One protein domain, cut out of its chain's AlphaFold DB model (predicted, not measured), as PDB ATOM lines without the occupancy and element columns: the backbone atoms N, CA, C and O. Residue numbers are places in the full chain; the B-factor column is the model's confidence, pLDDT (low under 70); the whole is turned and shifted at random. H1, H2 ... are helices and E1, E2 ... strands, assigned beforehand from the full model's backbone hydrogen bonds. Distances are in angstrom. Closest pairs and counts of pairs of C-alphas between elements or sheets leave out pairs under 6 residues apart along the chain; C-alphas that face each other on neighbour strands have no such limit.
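This is residues 9 to 88 of the 300 residues of an uncharacterized protein of Planctomycetes bacterium (UniProt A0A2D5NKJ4). A small antiparallel sheet of three strands has two helices over one of its faces: H2 leads away from the end of E3, and H3 comes back at a steep angle to H2 and lies over E2 and E3. A short first helix, H1, is near H3 but not on the sheet, and a wide loop of residues 25 to 42 swings out between E1 and E2 on the side of the sheet away from H2 and H3. The printed part has 80 residues with three named helices and three named strands, in the order H1, E1, E2, E3, H2, H3; the sheet's order is E1, E2, E3. The class is mixed, helices and strands. The whole is compact, with a radius of gyration of the C-alphas of 12.4 A, and spans 37 by 28 by 25 A.

The first element is H1, residues 12 to 18. After a tight link of 3 residues comes E1, residues 22 to 24, and a long link of 18 residues leads on to E2, residues 43 to 47. E1 and E2 form a hairpin, antiparallel at 163 degrees; the C-alphas of Ile 23 and Leu 46 face each other at 5.4 A, and N 47 and O 22 are within hydrogen-bond range at 3.3 A. E3, residues 53 to 58, follows over a tight link of 5 residues and forms a hairpin with E2, antiparallel at 168 degrees. Across this pair N 44 and O 57 are 2.9 A apart and N 57 and O 44 are 3.0 A apart, both within hydrogen-bond range. E1, E2 and E3 make a meander, each strand the antiparallel neighbour of the one before; E1 and E3 are its edge strands and are apart. With no residue between, E3 is followed by H2, residues 59 to 68, which is on the sheet through its residues 59 to 62; the closest C-alphas of H2 and E2 are those of Leu 59 and Trp 43, 5.1 A. A tight link of 4 residues leads to H3, residues 73 to 85. H2 and H3 touch, with the closest C-alphas those of Gly 66 and Ala 76 at 4.7 A, and run opposite ways at a steep tilt of 64 degrees. H3 is on the sheet at a height of 10.7 A, over E2 and E3, slantwise to the strands at 34 degrees to E2 on the local plane. The closest C-alphas of H3 and E3 are those of Ala 84 and His 55, 5.7 A. H2 and H3 on one face of the sheet make two layers, helices on strands. H1 and H3 are close but not clearly touching, the closest C-alphas being those of Leu 14 and Val 78 at 7.0 A. H1 is not on the sheet, and it is apart from E2, E3 and H2. In H1, H2 and H3 every O i to N i+4 pair is within hydrogen-bond range.

H1, Gln 12 to Ser 18, begins with C-alpha 12 at (231.429, 195.188, 199.301). E1 runs from Ala 22 to Cys 24. E2, Trp 43 to Phe 47, is 12.7 A long from first to last C-alpha, and E3, Leu 53 to Ala 58, is 14.7 A, beginning with C-alpha 53 at (221.752, 174.385, 192.317). H2, Leu 59 to Glu 68, measures 14.2 A. H3, Val 73 to Ala 85, is the longest helix at 18.4 A and ends with C-alpha 85 at (218.983, 182.883, 198.294).

The two C-alphas farthest apart are those of Ala 32 and Gly 70, 36.7 A. The printed part has no cut, and its one long link is that from E1 to E2. The mean pLDDT of the printed part is 70.9; residues 9 to 42 of this predicted model are under 70.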
ATOM      1  N   LEU A   9     234.430 192.993 191.381       42.19
ATOM      2  CA  LEU A   9     233.102 193.036 191.995       42.19
ATOM      3  C   LEU A   9     232.959 194.443 192.610       42.19
ATOM      4  O   LEU A   9     233.626 194.725 193.601       42.19
ATOM      5  N   PRO A  10     232.208 195.371 191.982       46.38
ATOM      6  CA  PRO A  10     232.271 196.814 192.260       46.38
ATOM      7  C   PRO A  10     231.702 197.280 193.616       46.38
ATOM      8  O   PRO A  10     231.667 198.483 193.862       46.38
ATOM      9  N   SER A  11     231.265 196.383 194.506       57.12
ATOM     10  CA  SER A  11     230.746 196.743 195.835       57.12
ATOM     11  C   SER A  11     231.078 195.681 196.891       57.12
ATOM     12  O   SER A  11     231.185 194.496 196.576       57.12
ATOM     13  N   GLN A  12     231.202 196.095 198.162       61.94
ATOM     14  CA  GLN A  12     231.429 195.188 199.301       61.94
ATOM     15  C   GLN A  12     230.341 194.105 199.392       61.94
ATOM     16  O   GLN A  12     230.634 192.951 199.675       61.94
ATOM     17  N   GLN A  13     229.099 194.454 199.045       53.88
ATOM     18  CA  GLN A  13     227.977 193.514 199.003       53.88
ATOM     19  C   GLN A  13     228.225 192.351 198.035       53.88
ATOM     20  O   GLN A  13     227.901 191.216 198.359       53.88
ATOM     21  N   LEU A  14     228.824 192.607 196.867       48.41
ATOM     22  CA  LEU A  14     229.149 191.556 195.900       48.41
ATOM     23  C   LEU A  14     230.288 190.655 196.392       48.41
ATOM     24  O   LEU A  14     230.265 189.453 196.129       48.41
ATOM     25  N   ILE A  15     231.252 191.222 197.123       55.34
ATOM     26  CA  ILE A  15     232.349 190.473 197.749       55.34
ATOM     27  C   ILE A  15     231.778 189.519 198.801       55.34
ATOM     28  O   ILE A  15     231.926 188.305 198.652       55.34
ATOM     29  N   ASP A  16     231.025 190.035 199.775       63.91
ATOM     30  CA  ASP A  16     230.441 189.237 200.864       63.91
ATOM     31  C   ASP A  16     229.507 188.126 200.351       63.91
ATOM     32  O   ASP A  16     229.254 187.123 201.022       63.91
ATOM     33  N   LEU A  17     228.912 188.339 199.181       57.81
ATOM     34  CA  LEU A  17     227.957 187.437 198.557       57.81
ATOM     35  C   LEU A  17     228.666 186.347 197.735       57.81
ATOM     36  O   LEU A  17     228.226 185.198 197.751       57.81
ATOM     37  N   SER A  18     229.819 186.661 197.134       54.34
ATOM     38  CA  SER A  18     230.715 185.674 196.511       54.34
ATOM     39  C   SER A  18     231.405 184.740 197.516       54.34
ATOM     40  O   SER A  18     231.742 183.611 197.172       54.34
ATOM     41  N   GLU A  19     231.580 185.176 198.768       62.50
ATOM     42  CA  GLU A  19     232.116 184.337 199.850       62.50
ATOM     43  C   GLU A  19     231.093 183.315 200.366       62.50
ATOM     44  O   GLU A  19     231.465 182.263 200.884       62.50
ATOM     45  N   ARG A  20     229.798 183.615 200.217       60.31
ATOM     46  CA  ARG A  20     228.691 182.778 200.705       60.31
ATOM     47  C   ARG A  20     228.156 181.806 199.660       60.31
ATOM     48  O   ARG A  20     227.656 180.746 200.030       60.31
ATOM     49  N   TYR A  21     228.247 182.158 198.379       56.31
ATOM     50  CA  TYR A  21     227.676 181.375 197.290       56.31
ATOM     51  C   TYR A  21     228.634 181.285 196.106       56.31
ATOM     52  O   TYR A  21     229.225 182.281 195.689       56.31
ATOM     53  N   ALA A  22     228.730 180.101 195.501       54.50
ATOM     54  CA  ALA A  22     229.435 179.965 194.235       54.50
ATOM     55  C   ALA A  22     228.572 180.556 193.107       54.50
ATOM     56  O   ALA A  22     227.447 180.107 192.870       54.50
ATOM     57  N   ILE A  23     229.112 181.559 192.410       56.22
ATOM     58  CA  ILE A  23     228.446 182.267 191.313       56.22
ATOM     59  C   ILE A  23     229.176 181.955 190.006       56.22
ATOM     60  O   ILE A  23     230.355 182.275 189.853       56.22
ATOM     61  N   CYS A  24     228.475 181.366 189.034       56.56
ATOM     62  CA  CYS A  24     229.019 181.167 187.689       56.56
ATOM     63  C   CYS A  24     228.403 182.177 186.713       56.56
ATOM     64  O   CYS A  24     227.207 182.110 186.444       56.56
ATOM     65  N   LEU A  25     229.231 183.092 186.188       49.25
ATOM     66  CA  LEU A  25     228.833 184.172 185.267       49.25
ATOM     67  C   LEU A  25     229.194 183.896 183.797       49.25
ATOM     68  O   LEU A  25     229.002 184.756 182.939       49.25
ATOM     69  N   SER A  26     229.747 182.719 183.474       43.25
ATOM     70  CA  SER A  26     230.169 182.396 182.106       43.25
ATOM     71  C   SER A  26     229.793 180.973 181.700       43.25
ATOM     72  O   SER A  26     230.031 180.018 182.432       43.25
ATOM     73  N   GLY A  27     229.294 180.809 180.473       41.22
ATOM     74  CA  GLY A  27     229.056 179.493 179.868       41.22
ATOM     75  C   GLY A  27     230.329 178.725 179.469       41.22
ATOM     76  O   GLY A  27     230.219 177.707 178.794       41.22
ATOM     77  N   LYS A  28     231.535 179.206 179.823       37.41
ATOM     78  CA  LYS A  28     232.814 178.552 179.475       37.41
ATOM     79  C   LYS A  28     233.164 177.376 180.391       37.41
ATOM     80  O   LYS A  28     233.882 176.478 179.964       37.41
ATOM     81  N   THR A  29     232.635 177.362 181.609       43.03
ATOM     82  CA  THR A  29     232.792 176.280 182.585       43.03
ATOM     83  C   THR A  29     231.436 176.023 183.225       43.03
ATOM     84  O   THR A  29     231.125 176.532 184.299       43.03
ATOM     85  N   ALA A  30     230.595 175.253 182.531       46.38
ATOM     86  CA  ALA A  30     229.436 174.651 183.176       46.38
ATOM     87  C   ALA A  30     229.943 173.710 184.284       46.38
ATOM     88  O   ALA A  30     230.824 172.889 184.004       46.38
ATOM     89  N   PRO A  31     229.433 173.798 185.524       47.59
ATOM     90  CA  PRO A  31     229.658 172.750 186.512       47.59
ATOM     91  C   PRO A  31     229.222 171.410 185.906       47.59
ATOM     92  O   PRO A  31     228.233 171.354 185.168       47.59
ATOM     93  N   ALA A  32     230.004 170.355 186.137       46.81
ATOM     94  CA  ALA A  32     229.821 169.074 185.462       46.81
ATOM     95  C   ALA A  32     228.363 168.589 185.581       46.81
ATOM     96  O   ALA A  32     227.863 168.381 186.682       46.81
ATOM     97  N   GLY A  33     227.693 168.420 184.437       49.38
ATOM     98  CA  GLY A  33     226.322 167.908 184.366       49.38
ATOM     99  C   GLY A  33     225.218 168.945 184.144       49.38
ATOM    100  O   GLY A  33     224.077 168.527 184.000       49.38
ATOM    101  N   TYR A  34     225.509 170.249 184.060       49.03
ATOM    102  CA  TYR A  34     224.479 171.268 183.797       49.03
ATOM    103  C   TYR A  34     224.451 171.756 182.347       49.03
ATOM    104  O   TYR A  34     225.470 172.170 181.791       49.03
ATOM    105  N   ASP A  35     223.256 171.775 181.755       56.56
ATOM    106  CA  ASP A  35     223.039 172.279 180.399       56.56
ATOM    107  C   ASP A  35     222.953 173.811 180.398       56.56
ATOM    108  O   ASP A  35     222.002 174.391 180.926       56.56
ATOM    109  N   ILE A  36     223.938 174.483 179.796       51.25
ATOM    110  CA  ILE A  36     223.923 175.941 179.609       51.25
ATOM    111  C   ILE A  36     223.589 176.255 178.142       51.25
ATOM    112  O   ILE A  36     224.225 175.750 177.216       51.25
ATOM    113  N   ARG A  37     222.570 177.100 177.919       49.62
ATOM    114  CA  ARG A  37     222.046 177.457 176.586       49.62
ATOM    115  C   ARG A  37     223.120 178.146 175.722       49.62
ATOM    116  O   ARG A  37     223.566 179.243 176.045       49.62
ATOM    117  N   TYR A  38     223.454 177.584 174.555       40.94
ATOM    118  CA  TYR A  38     224.535 178.066 173.667       40.94
ATOM    119  C   TYR A  38     224.255 179.379 172.884       40.94
ATOM    120  O   TYR A  38     224.860 179.621 171.842       40.94
ATOM    121  N   ARG A  39     223.342 180.254 173.335       35.75
ATOM    122  CA  ARG A  39     223.083 181.563 172.680       35.75
ATOM    123  C   ARG A  39     222.766 182.740 173.611       35.75
ATOM    124  O   ARG A  39     222.562 183.840 173.113       35.75
ATOM    125  N   GLN A  40     222.770 182.561 174.929       44.31
ATOM    126  CA  GLN A  40     222.569 183.659 175.883       44.31
ATOM    127  C   GLN A  40     223.785 183.712 176.803       44.31
ATOM    128  O   GLN A  40     223.903 182.928 177.737       44.31
ATOM    129  N   PHE A  41     224.738 184.583 176.478       51.69
ATOM    130  CA  PHE A  41     226.086 184.580 177.053       51.69
ATOM    131  C   PHE A  41     226.190 185.002 178.534       51.69
ATOM    132  O   PHE A  41     227.304 185.073 179.035       51.69
ATOM    133  N   TYR A  42     225.086 185.195 179.264       65.31
ATOM    134  CA  TYR A  42     225.120 185.596 180.675       65.31
ATOM    135  C   TYR A  42     224.026 184.878 181.466       65.31
ATOM    136  O   TYR A  42     222.876 185.314 181.507       65.31
ATOM    137  N   TRP A  43     224.393 183.750 182.068       73.44
ATOM    138  CA  TRP A  43     223.583 183.059 183.066       73.44
ATOM    139  C   TRP A  43     224.094 183.409 184.445       73.44
ATOM    140  O   TRP A  43     225.303 183.495 184.642       73.44
ATOM    141  N   LEU A  44     223.172 183.566 185.384       81.56
ATOM    142  CA  LEU A  44     223.482 183.518 186.797       81.56
ATOM    143  C   LEU A  44     223.050 182.155 187.311       81.56
ATOM    144  O   LEU A  44     221.862 181.842 187.292       81.56
ATOM    145  N   LEU A  45     224.014 181.359 187.764       84.38
ATOM    146  CA  LEU A  45     223.759 180.140 188.522       84.38
ATOM    147  C   LEU A  45     224.196 180.379 189.964       84.38
ATOM    148  O   LEU A  45     225.352 180.742 190.194       84.38
ATOM    149  N   LEU A  46     223.272 180.180 190.900       85.00
ATOM    150  CA  LEU A  46     223.523 180.276 192.331       85.00
ATOM    151  C   LEU A  46     223.514 178.878 192.935       85.00
ATOM    152  O   LEU A  46     222.492 178.182 192.882       85.00
ATOM    153  N   PHE A  47     224.639 178.502 193.533       84.62
ATOM    154  CA  PHE A  47     224.778 177.267 194.291       84.62
ATOM    155  C   PHE A  47     224.799 177.569 195.778       84.62
ATOM    156  O   PHE A  47     225.333 178.598 196.188       84.62
ATOM    157  N   ASP A  48     224.214 176.686 196.574       85.00
ATOM    158  CA  ASP A  48     224.311 176.774 198.027       85.00
ATOM    159  C   ASP A  48     225.665 176.241 198.551       85.00
ATOM    160  O   ASP A  48     226.505 175.824 197.747       85.00
ATOM    161  N   PRO A  49     225.924 176.290 199.874       84.50
ATOM    162  CA  PRO A  49     227.203 175.855 200.441       84.50
ATOM    163  C   PRO A  49     227.570 174.390 200.168       84.50
ATOM    164  O   PRO A  49     228.755 174.065 200.148       84.50
ATOM    165  N   ASP A  50     226.582 173.525 199.909       84.50
ATOM    166  CA  ASP A  50     226.788 172.114 199.564       84.50
ATOM    167  C   ASP A  50     227.051 171.914 198.057       84.50
ATOM    168  O   ASP A  50     227.267 170.797 197.582       84.50
ATOM    169  N   GLY A  51     227.062 173.005 197.283       83.62
ATOM    170  CA  GLY A  51     227.258 172.989 195.838       83.62
ATOM    171  C   GLY A  51     225.996 172.620 195.058       83.62
ATOM    172  O   GLY A  51     226.090 172.223 193.894       83.62
ATOM    173  N   GLU A  52     224.812 172.737 195.662       89.25
ATOM    174  CA  GLU A  52     223.549 172.380 195.022       89.25
ATOM    175  C   GLU A  52     222.903 173.566 194.312       89.25
ATOM    176  O   GLU A  52     222.909 174.696 194.803       89.25
ATOM    177  N   LEU A  53     222.305 173.317 193.142       88.88
ATOM    178  CA  LEU A  53     221.752 174.385 192.317       88.88
ATOM    179  C   LEU A  53     220.474 174.935 192.957       88.88
ATOM    180  O   LEU A  53     219.417 174.297 192.942       88.88
ATOM    181  N   ARG A  54     220.561 176.156 193.485       90.06
ATOM    182  CA  ARG A  54     219.449 176.856 194.132       90.06
ATOM    183  C   ARG A  54     218.665 177.704 193.147       90.06
ATOM    184  O   ARG A  54     217.432 177.669 193.167       90.06
ATOM    185  N   HIS A  55     219.363 178.431 192.281       90.19
ATOM    186  CA  HIS A  55     218.740 179.327 191.316       90.19
ATOM    187  C   HIS A  55     219.503 179.383 189.995       90.19
ATOM    188  O   HIS A  55     220.724 179.237 189.963       90.19
ATOM    189  N   ALA A  56     218.765 179.621 188.916       87.88
ATOM    190  CA  ALA A  56     219.305 179.831 187.589       87.88
ATOM    191  C   ALA A  56     218.426 180.830 186.834       87.88
ATOM    192  O   ALA A  56     217.211 180.644 186.761       87.88
ATOM    193  N   CYS A  57     219.029 181.868 186.257       86.12
ATOM    194  CA  CYS A  57     218.309 182.818 185.415       86.12
ATOM    195  C   CYS A  57     219.188 183.414 184.308       86.12
ATOM    196  O   CYS A  57     220.418 183.468 184.410       86.12
ATOM    197  N   ALA A  58     218.536 183.889 183.245       81.31
ATOM    198  CA  ALA A  58     219.142 184.763 182.254       81.31
ATOM    199  C   ALA A  58     219.481 186.111 182.912       81.31
ATOM    200  O   ALA A  58     218.604 186.938 183.161       81.31
ATOM    201  N   LEU A  59     220.766 186.330 183.194       81.56
ATOM    202  CA  LEU A  59     221.227 187.464 183.994       81.56
ATOM    203  C   LEU A  59     220.879 188.803 183.338       81.56
ATOM    204  O   LEU A  59     220.469 189.727 184.026       81.56
ATOM    205  N   GLY A  60     220.997 188.903 182.011       79.62
ATOM    206  CA  GLY A  60     220.651 190.131 181.291       79.62
ATOM    207  C   GLY A  60     219.195 190.552 181.509       79.62
ATOM    208  O   GLY A  60     218.941 191.695 181.864       79.62
ATOM    209  N   GLU A  61     218.257 189.612 181.374       84.75
ATOM    210  CA  GLU A  61     216.823 189.862 181.583       84.75
ATOM    211  C   GLU A  61     216.532 190.229 183.046       84.75
ATOM    212  O   GLU A  61     215.802 191.181 183.320       84.75
ATOM    213  N   ALA A  62     217.158 189.518 183.990       84.62
ATOM    214  CA  ALA A  62     216.993 189.773 185.418       84.62
ATOM    215  C   ALA A  62     217.514 191.163 185.833       84.62
ATOM    216  O   ALA A  62     216.851 191.871 186.590       84.62
ATOM    217  N   LEU A  63     218.670 191.582 185.305       85.88
ATOM    218  CA  LEU A  63     219.232 192.909 185.568       85.88
ATOM    219  C   LEU A  63     218.396 194.017 184.923       85.88
ATOM    220  O   LEU A  63     218.134 195.026 185.577       85.88
ATOM    221  N   SER A  64     217.936 193.827 183.681       86.19
ATOM    222  CA  SER A  64     217.060 194.786 182.997       86.19
ATOM    223  C   SER A  64     215.790 195.069 183.801       86.19
ATOM    224  O   SER A  64     215.463 196.234 184.008       86.19
ATOM    225  N   ALA A  65     215.148 194.038 184.355       88.50
ATOM    226  CA  ALA A  65     213.963 194.210 185.198       88.50
ATOM    227  C   ALA A  65     214.241 195.011 186.489       88.50
ATOM    228  O   ALA A  65     213.360 195.693 187.011       88.50
ATOM    229  N   GLY A  66     215.454 194.936 187.047       85.75
ATOM    230  CA  GLY A  66     215.867 195.786 188.169       85.75
ATOM    231  C   GLY A  66     216.078 197.242 187.757       85.75
ATOM    232  O   GLY A  66     215.579 198.149 188.419       85.75
ATOM    233  N   VAL A  67     216.749 197.463 186.626       86.06
ATOM    234  CA  VAL A  67     216.995 198.809 186.083       86.06
ATOM    235  C   VAL A  67     215.689 199.513 185.706       86.06
ATOM    236  O   VAL A  67     215.518 200.690 186.011       86.06
ATOM    237  N   GLU A  68     214.725 198.793 185.129       90.94
ATOM    238  CA  GLU A  68     213.382 199.314 184.828       90.94
ATOM    239  C   GLU A  68     212.612 199.751 186.085       90.94
ATOM    240  O   GLU A  68     211.766 200.641 186.017       90.94
ATOM    241  N   ARG A  69     212.939 199.178 187.251       90.94
ATOM    242  CA  ARG A  69     212.398 199.576 188.561       90.94
ATOM    243  C   ARG A  69     213.182 200.720 189.221       90.94
ATOM    244  O   ARG A  69     212.882 201.079 190.356       90.94
ATOM    245  N   GLY A  70     214.159 201.303 188.526       90.62
ATOM    246  CA  GLY A  70     214.952 202.442 188.993       90.62
ATOM    247  C   GLY A  70     216.210 202.074 189.782       90.62
ATOM    248  O   GLY A  70     216.825 202.960 190.375       90.62
ATOM    249  N   LEU A  71     216.608 200.799 189.805       89.25
ATOM    250  CA  LEU A  71     217.827 200.360 190.489       89.25
ATOM    251  C   LEU A  71     219.074 200.573 189.628       89.25
ATOM    252  O   LEU A  71     219.043 200.434 188.403       89.25
ATOM    253  N   GLY A  72     220.208 200.830 190.280       87.56
ATOM    254  CA  GLY A  72     221.509 200.676 189.638       87.56
ATOM    255  C   GLY A  72     221.778 199.207 189.292       87.56
ATOM    256  O   GLY A  72     221.247 198.299 189.926       87.56
ATOM    257  N   VAL A  73     222.648 198.947 188.309       81.94
ATOM    258  CA  VAL A  73     222.985 197.569 187.886       81.94
ATOM    259  C   VAL A  73     223.540 196.726 189.044       81.94
ATOM    260  O   VAL A  73     223.221 195.543 189.147       81.94
ATOM    261  N   ALA A  74     224.350 197.323 189.926       81.44
ATOM    262  CA  ALA A  74     224.895 196.636 191.097       81.44
ATOM    263  C   ALA A  74     223.795 196.255 192.104       81.44
ATOM    264  O   ALA A  74     223.758 195.111 192.554       81.44
ATOM    265  N   ASP A  75     222.868 197.171 192.390       83.81
ATOM    266  CA  ASP A  75     221.751 196.925 193.309       83.81
ATOM    267  C   ASP A  75     220.781 195.884 192.737       83.81
ATOM    268  O   ASP A  75     220.353 194.975 193.446       83.81
ATOM    269  N   ALA A  76     220.504 195.953 191.430       85.88
ATOM    270  CA  ALA A  76     219.715 194.950 190.724       85.88
ATOM    271  C   ALA A  76     220.355 193.554 190.816       85.88
ATOM    272  O   ALA A  76     219.652 192.566 191.012       85.88
ATOM    273  N   PHE A  77     221.684 193.453 190.713       85.38
ATOM    274  CA  PHE A  77     222.381 192.179 190.880       85.38
ATOM    275  C   PHE A  77     222.229 191.625 192.302       85.38
ATOM    276  O   PHE A  77     221.911 190.447 192.467       85.38
ATOM    277  N   VAL A  78     222.451 192.463 193.322       86.81
ATOM    278  CA  VAL A  78     222.316 192.060 194.730       86.81
ATOM    279  C   VAL A  78     220.891 191.588 195.011       86.81
ATOM    280  O   VAL A  78     220.713 190.517 195.583       86.81
ATOM    281  N   GLU A  79     219.879 192.310 194.530       88.69
ATOM    282  CA  GLU A  79     218.480 191.920 194.707       88.69
ATOM    283  C   GLU A  79     218.167 190.562 194.062       88.69
ATOM    284  O   GLU A  79     217.500 189.727 194.680       88.69
ATOM    285  N   VAL A  80     218.669 190.306 192.847       87.38
ATOM    286  CA  VAL A  80     218.492 189.010 192.174       87.38
ATOM    287  C   VAL A  80     219.087 187.882 193.016       87.38
ATOM    288  O   VAL A  80     218.438 186.847 193.191       87.38
ATOM    289  N   VAL A  81     220.290 188.065 193.567       86.19
ATOM    290  CA  VAL A  81     220.916 187.022 194.387       86.19
ATOM    291  C   VAL A  81     220.225 186.863 195.743       86.19
ATOM    292  O   VAL A  81     219.994 185.731 196.166       86.19
ATOM    293  N   ASP A  82     219.809 187.944 196.395       88.00
ATOM    294  CA  ASP A  82     219.074 187.876 197.661       88.00
ATOM    295  C   ASP A  82     217.711 187.188 197.501       88.00
ATOM    296  O   ASP A  82     217.304 186.384 198.345       88.00
ATOM    297  N   ALA A  83     216.997 187.467 196.409       87.38
ATOM    298  CA  ALA A  83     215.750 186.785 196.079       87.38
ATOM    299  C   ALA A  83     215.987 185.290 195.811       87.38
ATOM    300  O   ALA A  83     215.236 184.439 196.296       87.38
ATOM    301  N   ALA A  84     217.057 184.962 195.086       85.31
ATOM    302  CA  ALA A  84     217.466 183.592 194.813       85.31
ATOM    303  C   ALA A  84     217.866 182.825 196.087       85.31
ATOM    304  O   ALA A  84     217.492 181.662 196.245       85.31
ATOM    305  N   ALA A  85     218.567 183.470 197.021       83.38
ATOM    306  CA  ALA A  85     218.983 182.883 198.294       83.38
ATOM    307  C   ALA A  85     217.791 182.503 199.186       83.38
ATOM    308  O   ALA A  85     217.840 181.501 199.897       83.38
ATOM    309  N   LYS A  86     216.685 183.254 199.103       86.62
ATOM    310  CA  LYS A  86     215.444 182.988 199.851       86.62
ATOM    311  C   LYS A  86     214.613 181.833 199.281       86.62
ATOM    312  O   LYS A  86     213.628 181.434 199.903       86.62
ATOM    313  N   LYS A  87     214.964 181.283 198.111       84.44
ATOM    314  CA  LYS A  87     214.240 180.140 197.533       84.44
ATOM    315  C   LYS A  87     214.441 178.887 198.407       84.44
ATOM    316  O   LYS A  87     215.582 178.579 198.755       84.44
ATOM    317  N   PRO A  88     213.365 178.144 198.736       78.38
ATOM    318  CA  PRO A  88     213.384 177.157 199.818       78.38
ATOM    319  C   PRO A  88     214.125 175.855 199.485       78.38
ATOM    320  O   PRO A  88     214.711 175.251 200.376       78.38
TER     321      PRO A  88